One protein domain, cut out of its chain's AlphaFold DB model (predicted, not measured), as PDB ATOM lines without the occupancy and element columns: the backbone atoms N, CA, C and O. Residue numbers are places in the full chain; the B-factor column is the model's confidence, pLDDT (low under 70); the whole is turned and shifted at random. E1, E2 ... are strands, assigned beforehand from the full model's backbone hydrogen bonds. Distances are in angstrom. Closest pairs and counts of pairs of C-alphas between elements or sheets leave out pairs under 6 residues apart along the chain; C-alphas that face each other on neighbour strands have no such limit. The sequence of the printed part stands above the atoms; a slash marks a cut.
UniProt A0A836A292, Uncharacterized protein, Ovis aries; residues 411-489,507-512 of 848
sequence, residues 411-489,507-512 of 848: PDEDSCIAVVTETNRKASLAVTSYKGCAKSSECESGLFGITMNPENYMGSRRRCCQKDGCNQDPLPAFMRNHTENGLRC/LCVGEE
ATOM      1  N   PRO A 411      47.501  12.305  -5.556       70.62
ATOM      2  CA  PRO A 411      47.965  12.871  -4.283       70.62
ATOM      3  C   PRO A 411      46.859  13.460  -3.392       70.62
ATOM      4  O   PRO A 411      47.063  13.607  -2.188       70.62
ATOM      5  N   ASP A 412      45.710  13.805  -3.973       74.31
ATOM      6  CA  ASP A 412      44.518  14.338  -3.312       74.31
ATOM      7  C   ASP A 412      43.432  13.279  -3.021       74.31
ATOM      8  O   ASP A 412      42.386  13.620  -2.468       74.31
ATOM      9  N   GLU A 413      43.677  12.003  -3.342       81.19
ATOM     10  CA  GLU A 413      42.792  10.860  -3.083       81.19
ATOM     11  C   GLU A 413      43.349   9.968  -1.957       81.19
ATOM     12  O   GLU A 413      44.073   8.995  -2.174       81.19
ATOM     13  N   ASP A 414      42.992  10.296  -0.718       87.94
ATOM     14  CA  ASP A 414      43.501   9.669   0.509       87.94
ATOM     15  C   ASP A 414      42.675   8.463   1.006       87.94
ATOM     16  O   ASP A 414      42.873   7.999   2.133       87.94
ATOM     17  N   SER A 415      41.738   7.947   0.203       91.25
ATOM     18  CA  SER A 415      40.841   6.851   0.583       91.25
ATOM     19  C   SER A 415      40.608   5.857  -0.558       91.25
ATOM     20  O   SER A 415      40.291   6.230  -1.685       91.25
ATOM     21  N   CYS A 416      40.686   4.562  -0.260       91.69
ATOM     22  CA  CYS A 416      40.197   3.517  -1.148       91.69
ATOM     23  C   CYS A 416      38.688   3.371  -0.994       91.69
ATOM     24  O   CYS A 416      38.188   3.211   0.122       91.69
ATOM     25  N   ILE A 417      37.979   3.317  -2.117       92.44
ATOM     26  CA  ILE A 417      36.546   3.042  -2.167       92.44
ATOM     27  C   ILE A 417      36.277   1.642  -2.734       92.44
ATOM     28  O   ILE A 417      36.939   1.180  -3.668       92.44
ATOM     29  N   ALA A 418      35.284   0.968  -2.160       90.75
ATOM     30  CA  ALA A 418      34.556  -0.140  -2.767       90.75
ATOM     31  C   ALA A 418      33.061   0.200  -2.779       90.75
ATOM     32  O   ALA A 418      32.521   0.701  -1.786       90.75
ATOM     33  N   VAL A 419      32.393  -0.098  -3.888       88.31
ATOM     34  CA  VAL A 419      30.968   0.132  -4.125       88.31
ATOM     35  C   VAL A 419      30.365  -1.111  -4.769       88.31
ATOM     36  O   VAL A 419      30.936  -1.659  -5.710       88.31
ATOM     37  N   VAL A 420      29.197  -1.536  -4.297       87.31
ATOM     38  CA  VAL A 420      28.336  -2.499  -5.001       87.31
ATOM     39  C   VAL A 420      26.961  -1.875  -5.145       87.31
ATOM     40  O   VAL A 420      26.340  -1.528  -4.141       87.31
ATOM     41  N   THR A 421      26.505  -1.734  -6.385       85.12
ATOM     42  CA  THR A 421      25.236  -1.102  -6.744       85.12
ATOM     43  C   THR A 421      24.345  -2.110  -7.454       85.12
ATOM     44  O   THR A 421      24.690  -2.638  -8.509       85.12
ATOM     45  N   GLU A 422      23.179  -2.351  -6.874       85.56
ATOM     46  CA  GLU A 422      22.081  -3.101  -7.463       85.56
ATOM     47  C   GLU A 422      21.082  -2.116  -8.075       85.56
ATOM     48  O   GLU A 422      20.620  -1.187  -7.414       85.56
ATOM     49  N   THR A 423      20.747  -2.305  -9.346       83.19
ATOM     50  CA  THR A 423      19.728  -1.532 -10.057       83.19
ATOM     51  C   THR A 423      18.722  -2.497 -10.659       83.19
ATOM     52  O   THR A 423      19.088  -3.376 -11.436       83.19
ATOM     53  N   ASN A 424      17.448  -2.314 -10.335       78.44
ATOM     54  CA  ASN A 424      16.354  -3.002 -11.003       78.44
ATOM     55  C   ASN A 424      15.654  -2.018 -11.942       78.44
ATOM     56  O   ASN A 424      15.317  -0.905 -11.531       78.44
ATOM     57  N   ARG A 425      15.449  -2.416 -13.200       76.12
ATOM     58  CA  ARG A 425      14.622  -1.692 -14.171       76.12
ATOM     59  C   ARG A 425      13.701  -2.676 -14.881       76.12
ATOM     60  O   ARG A 425      14.183  -3.527 -15.624       76.12
ATOM     61  N   LYS A 426      12.383  -2.536 -14.697       70.44
ATOM     62  CA  LYS A 426      11.358  -3.385 -15.345       70.44
ATOM     63  C   LYS A 426      11.626  -4.887 -15.146       70.44
ATOM     64  O   LYS A 426      11.610  -5.660 -16.100       70.44
ATOM     65  N   ALA A 427      11.942  -5.275 -13.910       60.75
ATOM     66  CA  ALA A 427      12.337  -6.630 -13.509       60.75
ATOM     67  C   ALA A 427      13.658  -7.170 -14.108       60.75
ATOM     68  O   ALA A 427      14.019  -8.314 -13.829       60.75
ATOM     69  N   SER A 428      14.425  -6.366 -14.853       63.62
ATOM     70  CA  SER A 428      15.830  -6.661 -15.158       63.62
ATOM     71  C   SER A 428      16.709  -6.195 -13.997       63.62
ATOM     72  O   SER A 428      16.726  -5.007 -13.667       63.62
ATOM     73  N   LEU A 429      17.410  -7.136 -13.358       75.25
ATOM     74  CA  LEU A 429      18.306  -6.876 -12.233       75.25
ATOM     75  C   LEU A 429      19.758  -6.805 -12.720       75.25
ATOM     76  O   LEU A 429      20.330  -7.818 -13.115       75.25
ATOM     77  N   ALA A 430      20.364  -5.625 -12.628       76.44
ATOM     78  CA  ALA A 430      21.788  -5.417 -12.845       76.44
ATOM     79  C   ALA A 430      22.484  -5.201 -11.497       76.44
ATOM     80  O   ALA A 430      22.120  -4.303 -10.737       76.44
ATOM     81  N   VAL A 431      23.510  -5.998 -11.204       80.44
ATOM     82  CA  VAL A 431      24.431  -5.742 -10.090       80.44
ATOM     83  C   VAL A 431      25.757  -5.323 -10.697       80.44
ATOM     84  O   VAL A 431      26.258  -5.995 -11.593       80.44
ATOM     85  N   THR A 432      26.317  -4.224 -10.218       79.56
ATOM     86  CA  THR A 432      27.617  -3.701 -10.648       79.56
ATOM     87  C   THR A 432      28.491  -3.458  -9.432       79.56
ATOM     88  O   THR A 432      28.006  -3.137  -8.344       79.56
ATOM     89  N   SER A 433      29.795  -3.603  -9.614       83.75
ATOM     90  CA  SER A 433      30.788  -3.360  -8.578       83.75
ATOM     91  C   SER A 433      31.888  -2.443  -9.098       83.75
ATOM     92  O   SER A 433      32.321  -2.545 -10.247       83.75
ATOM     93  N   TYR A 434      32.317  -1.530  -8.236       88.00
ATOM     94  CA  TYR A 434      33.392  -0.582  -8.488       88.00
ATOM     95  C   TYR A 434      34.353  -0.586  -7.303       88.00
ATOM     96  O   TYR A 434      33.936  -0.565  -6.143       88.00
ATOM     97  N   LYS A 435      35.646  -0.587  -7.596       89.38
ATOM     98  CA  LYS A 435      36.715  -0.335  -6.633       89.38
ATOM     99  C   LYS A 435      37.630   0.730  -7.222       89.38
ATOM    100  O   LYS A 435      37.893   0.700  -8.425       89.38
ATOM    101  N   GLY A 436      38.116   1.647  -6.394       89.69
ATOM    102  CA  GLY A 436      39.059   2.666  -6.841       89.69
ATOM    103  C   GLY A 436      39.575   3.566  -5.728       89.69
ATOM    104  O   GLY A 436      39.500   3.219  -4.546       89.69
ATOM    105  N   CYS A 437      40.082   4.721  -6.135       87.62
ATOM    106  CA  CYS A 437      40.520   5.813  -5.274       87.62
ATOM    107  C   CYS A 437      39.387   6.841  -5.100       87.62
ATOM    108  O   CYS A 437      38.454   6.886  -5.907       87.62
ATOM    109  N   ALA A 438      39.424   7.597  -4.003       87.94
ATOM    110  CA  ALA A 438      38.475   8.656  -3.676       87.94
ATOM    111  C   ALA A 438      39.053   9.594  -2.603       87.94
ATOM    112  O   ALA A 438      39.943   9.222  -1.835       87.94
ATOM    113  N   LYS A 439      38.474  10.789  -2.478       86.44
ATOM    114  CA  LYS A 439      38.762  11.722  -1.377       86.44
ATOM    115  C   LYS A 439      38.001  11.304  -0.125       86.44
ATOM    116  O   LYS A 439      36.800  11.044  -0.203       86.44
ATOM    117  N   SER A 440      38.632  11.285   1.047       85.06
ATOM    118  CA  SER A 440      37.956  10.970   2.315       85.06
ATOM    119  C   SER A 440      36.803  11.933   2.624       85.06
ATOM    120  O   SER A 440      35.802  11.507   3.195       85.06
ATOM    121  N   SER A 441      36.879  13.189   2.165       80.75
ATOM    122  CA  SER A 441      35.800  14.185   2.256       80.75
ATOM    123  C   SER A 441      34.556  13.845   1.426       80.75
ATOM    124  O   SER A 441      33.478  14.365   1.705       80.75
ATOM    125  N   GLU A 442      34.697  12.988   0.415       80.81
ATOM    126  CA  GLU A 442      33.640  12.589  -0.527       80.81
ATOM    127  C   GLU A 442      33.260  11.099  -0.373       80.81
ATOM    128  O   GLU A 442      32.279  10.625  -0.952       80.81
ATOM    129  N   CYS A 443      34.005  10.352   0.450       83.31
ATOM    130  CA  CYS A 443      33.871   8.911   0.638       83.31
ATOM    131  C   CYS A 443      33.239   8.571   2.001       83.31
ATOM    132  O   CYS A 443      33.919   8.199   2.960       83.31
ATOM    133  N   GLU A 444      31.908   8.642   2.077       84.12
ATOM    134  CA  GLU A 444      31.150   8.184   3.247       84.12
ATOM    135  C   GLU A 444      30.756   6.698   3.124       84.12
ATOM    136  O   GLU A 444      30.087   6.276   2.172       84.12
ATOM    137  N   SER A 445      31.159   5.891   4.114       85.81
ATOM    138  CA  SER A 445      30.796   4.469   4.196       85.81
ATOM    139  C   SER A 445      29.351   4.297   4.652       85.81
ATOM    140  O   SER A 445      28.957   4.844   5.678       85.81
ATOM    141  N   GLY A 446      28.573   3.475   3.949       83.81
ATOM    142  CA  GLY A 446      27.168   3.280   4.288       83.81
ATOM    143  C   GLY A 446      26.368   2.514   3.243       83.81
ATOM    144  O   GLY A 446      26.909   1.871   2.340       83.81
ATOM    145  N   LEU A 447      25.050   2.589   3.397       81.44
ATOM    146  CA  LEU A 447      24.045   2.047   2.491       81.44
ATOM    147  C   LEU A 447      23.135   3.199   2.068       81.44
ATOM    148  O   LEU A 447      22.736   3.993   2.920       81.44
ATOM    149  N   PHE A 448      22.776   3.272   0.791       82.31
ATOM    150  CA  PHE A 448      21.673   4.119   0.340       82.31
ATOM    151  C   PHE A 448      20.758   3.338  -0.603       82.31
ATOM    152  O   PHE A 448      21.207   2.452  -1.329       82.31
ATOM    153  N   GLY A 449      19.467   3.654  -0.559       84.44
ATOM    154  CA  GLY A 449      18.432   3.084  -1.415       84.44
ATOM    155  C   GLY A 449      17.556   4.199  -1.967       84.44
ATOM    156  O   GLY A 449      17.319   5.196  -1.284       84.44
ATOM    157  N   ILE A 450      17.143   4.051  -3.220       84.06
ATOM    158  CA  ILE A 450      16.233   4.949  -3.923       84.06
ATOM    159  C   ILE A 450      15.215   4.075  -4.648       84.06
ATOM    160  O   ILE A 450      15.542   3.387  -5.618       84.06
ATOM    161  N   THR A 451      13.971   4.115  -4.189       84.38
ATOM    162  CA  THR A 451      12.831   3.512  -4.876       84.38
ATOM    163  C   THR A 451      12.183   4.556  -5.779       84.38
ATOM    164  O   THR A 451      11.702   5.578  -5.296       84.38
ATOM    165  N   MET A 452      12.141   4.297  -7.089       82.62
ATOM    166  CA  MET A 452      11.359   5.114  -8.020       82.62
ATOM    167  C   MET A 452       9.936   4.564  -8.127       82.62
ATOM    168  O   MET A 452       8.977   5.292  -7.906       82.62
ATOM    169  N   ASN A 453       9.755   3.278  -8.415       78.38
ATOM    170  CA  ASN A 453       8.435   2.636  -8.392       78.38
ATOM    171  C   ASN A 453       8.591   1.125  -8.089       78.38
ATOM    172  O   ASN A 453       9.720   0.669  -7.894       78.38
ATOM    173  N   PRO A 454       7.510   0.320  -8.006       72.50
ATOM    174  CA  PRO A 454       7.613  -1.094  -7.625       72.50
ATOM    175  C   PRO A 454       8.578  -1.932  -8.484       72.50
ATOM    176  O   PRO A 454       9.185  -2.869  -7.969       72.50
ATOM    177  N   GLU A 455       8.758  -1.569  -9.759       74.94
ATOM    178  CA  GLU A 455       9.625  -2.258 -10.729       74.94
ATOM    179  C   GLU A 455      10.976  -1.561 -10.973       74.94
ATOM    180  O   GLU A 455      11.786  -2.053 -11.762       74.94
ATOM    181  N   ASN A 456      11.214  -0.395 -10.362       81.56
ATOM    182  CA  ASN A 456      12.407   0.417 -10.600       81.56
ATOM    183  C   ASN A 456      12.974   0.943  -9.276       81.56
ATOM    184  O   ASN A 456      12.389   1.820  -8.634       81.56
ATOM    185  N   TYR A 457      14.138   0.426  -8.888       83.69
ATOM    186  CA  TYR A 457      14.873   0.869  -7.705       83.69
ATOM    187  C   TYR A 457      16.383   0.794  -7.943       83.69
ATOM    188  O   TYR A 457      16.860   0.016  -8.771       83.69
ATOM    189  N   MET A 458      17.137   1.575  -7.177       83.25
ATOM    190  CA  MET A 458      18.593   1.521  -7.119       83.25
ATOM    191  C   MET A 458      19.032   1.483  -5.656       83.25
ATOM    192  O   MET A 458      18.605   2.309  -4.853       83.25
ATOM    193  N   GLY A 459      19.888   0.533  -5.303       85.12
ATOM    194  CA  GLY A 459      20.456   0.397  -3.968       85.12
ATOM    195  C   GLY A 459      21.956   0.194  -4.040       85.12
ATOM    196  O   GLY A 459      22.447  -0.531  -4.900       85.12
ATOM    197  N   SER A 460      22.709   0.838  -3.155       85.62
ATOM    198  CA  SER A 460      24.165   0.783  -3.183       85.62
ATOM    199  C   SER A 460      24.758   0.658  -1.788       85.62
ATOM    200  O   SER A 460      24.280   1.252  -0.817       85.62
ATOM    201  N   ARG A 461      25.829  -0.128  -1.698       87.31
ATOM    202  CA  ARG A 461      26.652  -0.303  -0.503       87.31
ATOM    203  C   ARG A 461      28.045   0.235  -0.780       87.31
ATOM    204  O   ARG A 461      28.686  -0.205  -1.729       87.31
ATOM    205  N   ARG A 462      28.530   1.133   0.079       89.19
ATOM    206  CA  ARG A 462      29.854   1.763  -0.035       89.19
ATOM    207  C   ARG A 462      30.698   1.495   1.208       89.19
ATOM    208  O   ARG A 462      30.190   1.558   2.330       89.19
ATOM    209  N   ARG A 463      31.987   1.227   1.013       90.62
ATOM    210  CA  ARG A 463      33.006   1.136   2.071       90.62
ATOM    211  C   ARG A 463      34.220   1.951   1.646       90.62
ATOM    212  O   ARG A 463      34.705   1.788   0.532       90.62
ATOM    213  N   CYS A 464      34.700   2.776   2.564       92.06
ATOM    214  CA  CYS A 464      35.861   3.641   2.412       92.06
ATOM    215  C   CYS A 464      36.913   3.261   3.457       92.06
ATOM    216  O   CYS A 464      36.557   2.928   4.593       92.06
ATOM    217  N   CYS A 465      38.192   3.268   3.094       90.56
ATOM    218  CA  CYS A 465      39.278   2.896   3.999       90.56
ATOM    219  C   CYS A 465      40.632   3.453   3.528       90.56
ATOM    220  O   CYS A 465      40.879   3.589   2.339       90.56
ATOM    221  N   GLN A 466      41.528   3.761   4.468       90.69
ATOM    222  CA  GLN A 466      42.758   4.529   4.207       90.69
ATOM    223  C   GLN A 466      44.021   3.662   4.389       90.69
ATOM    224  O   GLN A 466      44.888   3.963   5.210       90.69
ATOM    225  N   LYS A 467      44.083   2.509   3.710       88.19
ATOM    226  CA  LYS A 467      45.235   1.583   3.726       88.19
ATOM    227  C   LYS A 467      45.394   0.890   2.374       88.19
ATOM    228  O   LYS A 467      44.391   0.559   1.749       88.19
ATOM    229  N   ASP A 468      46.627   0.590   1.973       89.94
ATOM    230  CA  ASP A 468      46.899  -0.109   0.711       89.94
ATOM    231  C   ASP A 468      46.089  -1.410   0.589       89.94
ATOM    232  O   ASP A 468      46.066  -2.239   1.503       89.94
ATOM    233  N   GLY A 469      45.393  -1.569  -0.537       87.31
ATOM    234  CA  GLY A 469      44.566  -2.736  -0.851       87.31
ATOM    235  C   GLY A 469      43.382  -2.989   0.086       87.31
ATOM    236  O   GLY A 469      42.757  -4.041  -0.016       87.31
ATOM    237  N   CYS A 470      43.014  -2.068   0.982       90.50
ATOM    238  CA  CYS A 470      41.939  -2.310   1.956       90.50
ATOM    239  C   CYS A 470      40.540  -2.461   1.331       90.50
ATOM    240  O   CYS A 470      39.612  -2.932   1.991       90.50
ATOM    241  N   ASN A 471      40.382  -2.072   0.063       91.94
ATOM    242  CA  ASN A 471      39.172  -2.275  -0.722       91.94
ATOM    243  C   ASN A 471      39.128  -3.636  -1.451       91.94
ATOM    244  O   ASN A 471      38.149  -3.894  -2.148       91.94
ATOM    245  N   GLN A 472      40.124  -4.517  -1.269       88.44
ATOM    246  CA  GLN A 472      40.149  -5.848  -1.892       88.44
ATOM    247  C   GLN A 472      39.019  -6.764  -1.411       88.44
ATOM    248  O   GLN A 472      38.422  -7.475  -2.225       88.44
ATOM    249  N   ASP A 473      38.684  -6.710  -0.118       83.81
ATOM    250  CA  ASP A 473      37.625  -7.532   0.468       83.81
ATOM    251  C   ASP A 473      36.268  -7.259  -0.207       83.81
ATOM    252  O   ASP A 473      35.777  -6.121  -0.141       83.81
ATOM    253  N   PRO A 474      35.604  -8.277  -0.790       75.69
ATOM    254  CA  PRO A 474      34.323  -8.090  -1.457       75.69
ATOM    255  C   PRO A 474      33.275  -7.501  -0.504       75.69
ATOM    256  O   PRO A 474      33.244  -7.770   0.704       75.69
ATOM    257  N   LEU A 475      32.392  -6.674  -1.057       80.88
ATOM    258  CA  LEU A 475      31.217  -6.197  -0.340       80.88
ATOM    259  C   LEU A 475      30.087  -7.221  -0.486       80.88
ATOM    260  O   LEU A 475      29.880  -7.744  -1.580       80.88
ATOM    261  N   PRO A 476      29.308  -7.496   0.575       75.81
ATOM    262  CA  PRO A 476      28.055  -8.213   0.406       75.81
ATOM    263  C   PRO A 476      27.123  -7.379  -0.473       75.81
ATOM    264  O   PRO A 476      27.059  -6.157  -0.291       75.81
ATOM    265  N   ALA A 477      26.384  -8.047  -1.361       67.81
ATOM    266  CA  ALA A 477      25.367  -7.418  -2.196       67.81
ATOM    267  C   ALA A 477      24.414  -6.539  -1.367       67.81
ATOM    268  O   ALA A 477      24.170  -6.786  -0.176       67.81
ATOM    269  N   PHE A 478      23.888  -5.494  -2.002       72.12
ATOM    270  CA  PHE A 478      22.798  -4.719  -1.427       72.12
ATOM    271  C   PHE A 478      21.587  -5.643  -1.236       72.12
ATOM    272  O   PHE A 478      21.238  -6.400  -2.130       72.12
ATOM    273  N   MET A 479      20.959  -5.604  -0.062       67.56
ATOM    274  CA  MET A 479      19.739  -6.363   0.217       67.56
ATOM    275  C   MET A 479      18.613  -5.361   0.427       67.56
ATOM    276  O   MET A 479      18.582  -4.676   1.453       67.56
ATOM    277  N   ARG A 480      17.694  -5.257  -0.540       73.81
ATOM    278  CA  ARG A 480      16.548  -4.351  -0.427       73.81
ATOM    279  C   ARG A 480      15.615  -4.820   0.689       73.81
ATOM    280  O   ARG A 480      15.123  -5.947   0.674       73.81
ATOM    281  N   ASN A 481      15.316  -3.937   1.639       75.38
ATOM    282  CA  ASN A 481      14.168  -4.131   2.516       75.38
ATOM    283  C   ASN A 481      12.914  -3.707   1.742       75.38
ATOM    284  O   ASN A 481      12.769  -2.536   1.422       75.38
ATOM    285  N   HIS A 482      12.030  -4.654   1.428       76.12
ATOM    286  CA  HIS A 482      10.798  -4.404   0.670       76.12
ATOM    287  C   HIS A 482       9.618  -3.928   1.537       76.12
ATOM    288  O   HIS A 482       8.521  -3.741   1.020       76.12
ATOM    289  N   THR A 483       9.811  -3.760   2.848       84.88
ATOM    290  CA  THR A 483       8.744  -3.324   3.759       84.88
ATOM    291  C   THR A 483       8.454  -1.842   3.545       84.88
ATOM    292  O   THR A 483       9.313  -1.010   3.836       84.88
ATOM    293  N   GLU A 484       7.254  -1.509   3.069       85.06
ATOM    294  CA  GLU A 484       6.776  -0.125   2.964       85.06
ATOM    295  C   GLU A 484       6.826   0.571   4.330       85.06
ATOM    296  O   GLU A 484       6.313   0.052   5.324       85.06
ATOM    297  N   ASN A 485       7.434   1.757   4.387       86.25
ATOM    298  CA  ASN A 485       7.582   2.529   5.628       86.25
ATOM    299  C   ASN A 485       6.507   3.622   5.799       86.25
ATOM    300  O   ASN A 485       6.506   4.352   6.789       86.25
ATOM    301  N   GLY A 486       5.573   3.717   4.847       84.38
ATOM    302  CA  GLY A 486       4.441   4.647   4.859       84.38
ATOM    303  C   GLY A 486       4.728   6.034   4.274       84.38
ATOM    304  O   GLY A 486       3.787   6.817   4.122       84.38
ATOM    305  N   LEU A 487       5.977   6.347   3.911       88.88
ATOM    306  CA  LEU A 487       6.319   7.591   3.217       88.88
ATOM    307  C   LEU A 487       6.037   7.483   1.709       88.88
ATOM    308  O   LEU A 487       6.082   6.404   1.111       88.88
ATOM    309  N   ARG A 488       5.724   8.629   1.097       90.12
ATOM    310  CA  ARG A 488       5.349   8.766  -0.316       90.12
ATOM    311  C   ARG A 488       6.140   9.892  -0.959       90.12
ATOM    312  O   ARG A 488       6.259  10.960  -0.361       90.12
ATOM    313  N   CYS A 489       6.621   9.667  -2.175       89.94
ATOM    314  CA  CYS A 489       7.359  10.665  -2.945       89.94
ATOM    315  C   CYS A 489       6.840  10.756  -4.386       89.94
ATOM    316  O   CYS A 489       6.485   9.724  -4.955       89.94
ATOM    317  N   LEU A 507       6.085   4.480  -3.301       87.94
ATOM    318  CA  LEU A 507       5.976   4.022  -1.915       87.94
ATOM    319  C   LEU A 507       7.391   3.742  -1.397       87.94
ATOM    320  O   LEU A 507       8.090   2.887  -1.945       87.94
ATOM    321  N   CYS A 508       7.819   4.482  -0.375       86.69
ATOM    322  CA  CYS A 508       9.153   4.340   0.204       86.69
ATOM    323  C   CYS A 508       9.240   3.072   1.065       86.69
ATOM    324  O   CYS A 508       8.271   2.689   1.733       86.69
ATOM    325  N   VAL A 509      10.405   2.424   1.071       85.88
ATOM    326  CA  VAL A 509      10.630   1.150   1.772       85.88
ATOM    327  C   VAL A 509      11.834   1.198   2.716       85.88
ATOM    328  O   VAL A 509      12.819   1.895   2.482       85.88
ATOM    329  N   GLY A 510      11.779   0.427   3.803       84.69
ATOM    330  CA  GLY A 510      12.866   0.332   4.781       84.69
ATOM    331  C   GLY A 510      13.286   1.693   5.353       84.69
ATOM    332  O   GLY A 510      12.456   2.444   5.857       84.69
ATOM    333  N   GLU A 511      14.580   2.008   5.261       82.69
ATOM    334  CA  GLU A 511      15.203   3.231   5.804       82.69
ATOM    335  C   GLU A 511      15.100   4.461   4.860       82.69
ATOM    336  O   GLU A 511      15.729   5.494   5.099       82.69
ATOM    337  N   GLU A 512      14.329   4.383   3.767       87.50
ATOM    338  CA  GLU A 512      14.125   5.499   2.828       87.50
ATOM    339  C   GLU A 512      13.292   6.627   3.472       87.50
ATOM    340  O   GLU A 512      12.071   6.538   3.568       87.50
TER     341      GLU A 512
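This is residues 411 to 489 and 507 to 512 of the 848 residues of an uncharacterized protein of Ovis aries (UniProt A0A836A292). A long, twisted sheet of four antiparallel strands is built of two hairpins side by side, E1 with E2 and E3 with E4. A long stretch with no named element, residues 466 to 483, folds back along one face of this sheet to a small two-stranded piece, E5 and E6, at the end where both hairpins turn. The printed part has 85 residues with six named strands, E1 to E6 in order along the chain, and no named helix; the class is all strand. The large sheet runs E2, E1, E4, E3, and E5 and E6 are antiparallel too. The whole is elongated, 43 by 24 by 18 A, and only just loose, close to compact, with a radius of gyration of the C-alphas of 14.7 A.

In the large sheet, E1 is residues 415 to 425, 31.3 A long, and begins at C-alpha 415 at (40.841, 6.851, 0.583). E2 is residues 428 to 438, 29.7 A long, and bends by 55 degrees at residue 435. E4, residues 456 to 465, is 30.7 A long and ends at C-alpha 465 at (39.278, 2.896, 3.999). E3 is residues 446 to 453, 22.6 A long. E5 is residues 484 to 489 and E6 residues 507 to 509, where C-alpha 509 stands at (10.630, 1.150, 1.772).

The inner strands E1 and E4 are antiparallel at 169 degrees; C-alphas 421 and 460 face each other at 4.2 A, and N 418 and O 463 are within hydrogen-bond range at 2.9 A. The edge strand E2 forms a hairpin with E1, antiparallel at 166 degrees, with N 419 and O 434 at 2.8 A. The edge strand E3 forms a hairpin with E4, antiparallel at 170 degrees, with N 450 and O 458 at 2.8 A. From edge to edge the strands' lines turn by 33 degrees. E5 and E6 are antiparallel at 133 degrees, with N 485 and O 508 at 2.9 A. The closest C-alphas of E3 and E6, those of Thr 451 and Cys 508, are 6.3 A apart. E5 is apart from E1, E2, E3 and E4.

The two C-alphas farthest apart, those of Pro 411 and Gly 486, are 45.2 A apart. Residues 490 to 506 are not printed, and C-alphas 489 and 507 are 6.9 A apart across this cut. The link from E4 to E5, 18 residues, is long; that from E2 to E3, 7 residues, is short. The mean pLDDT of the printed part is 83.1, and residues 427 to 428, 477 and 479 are under 70.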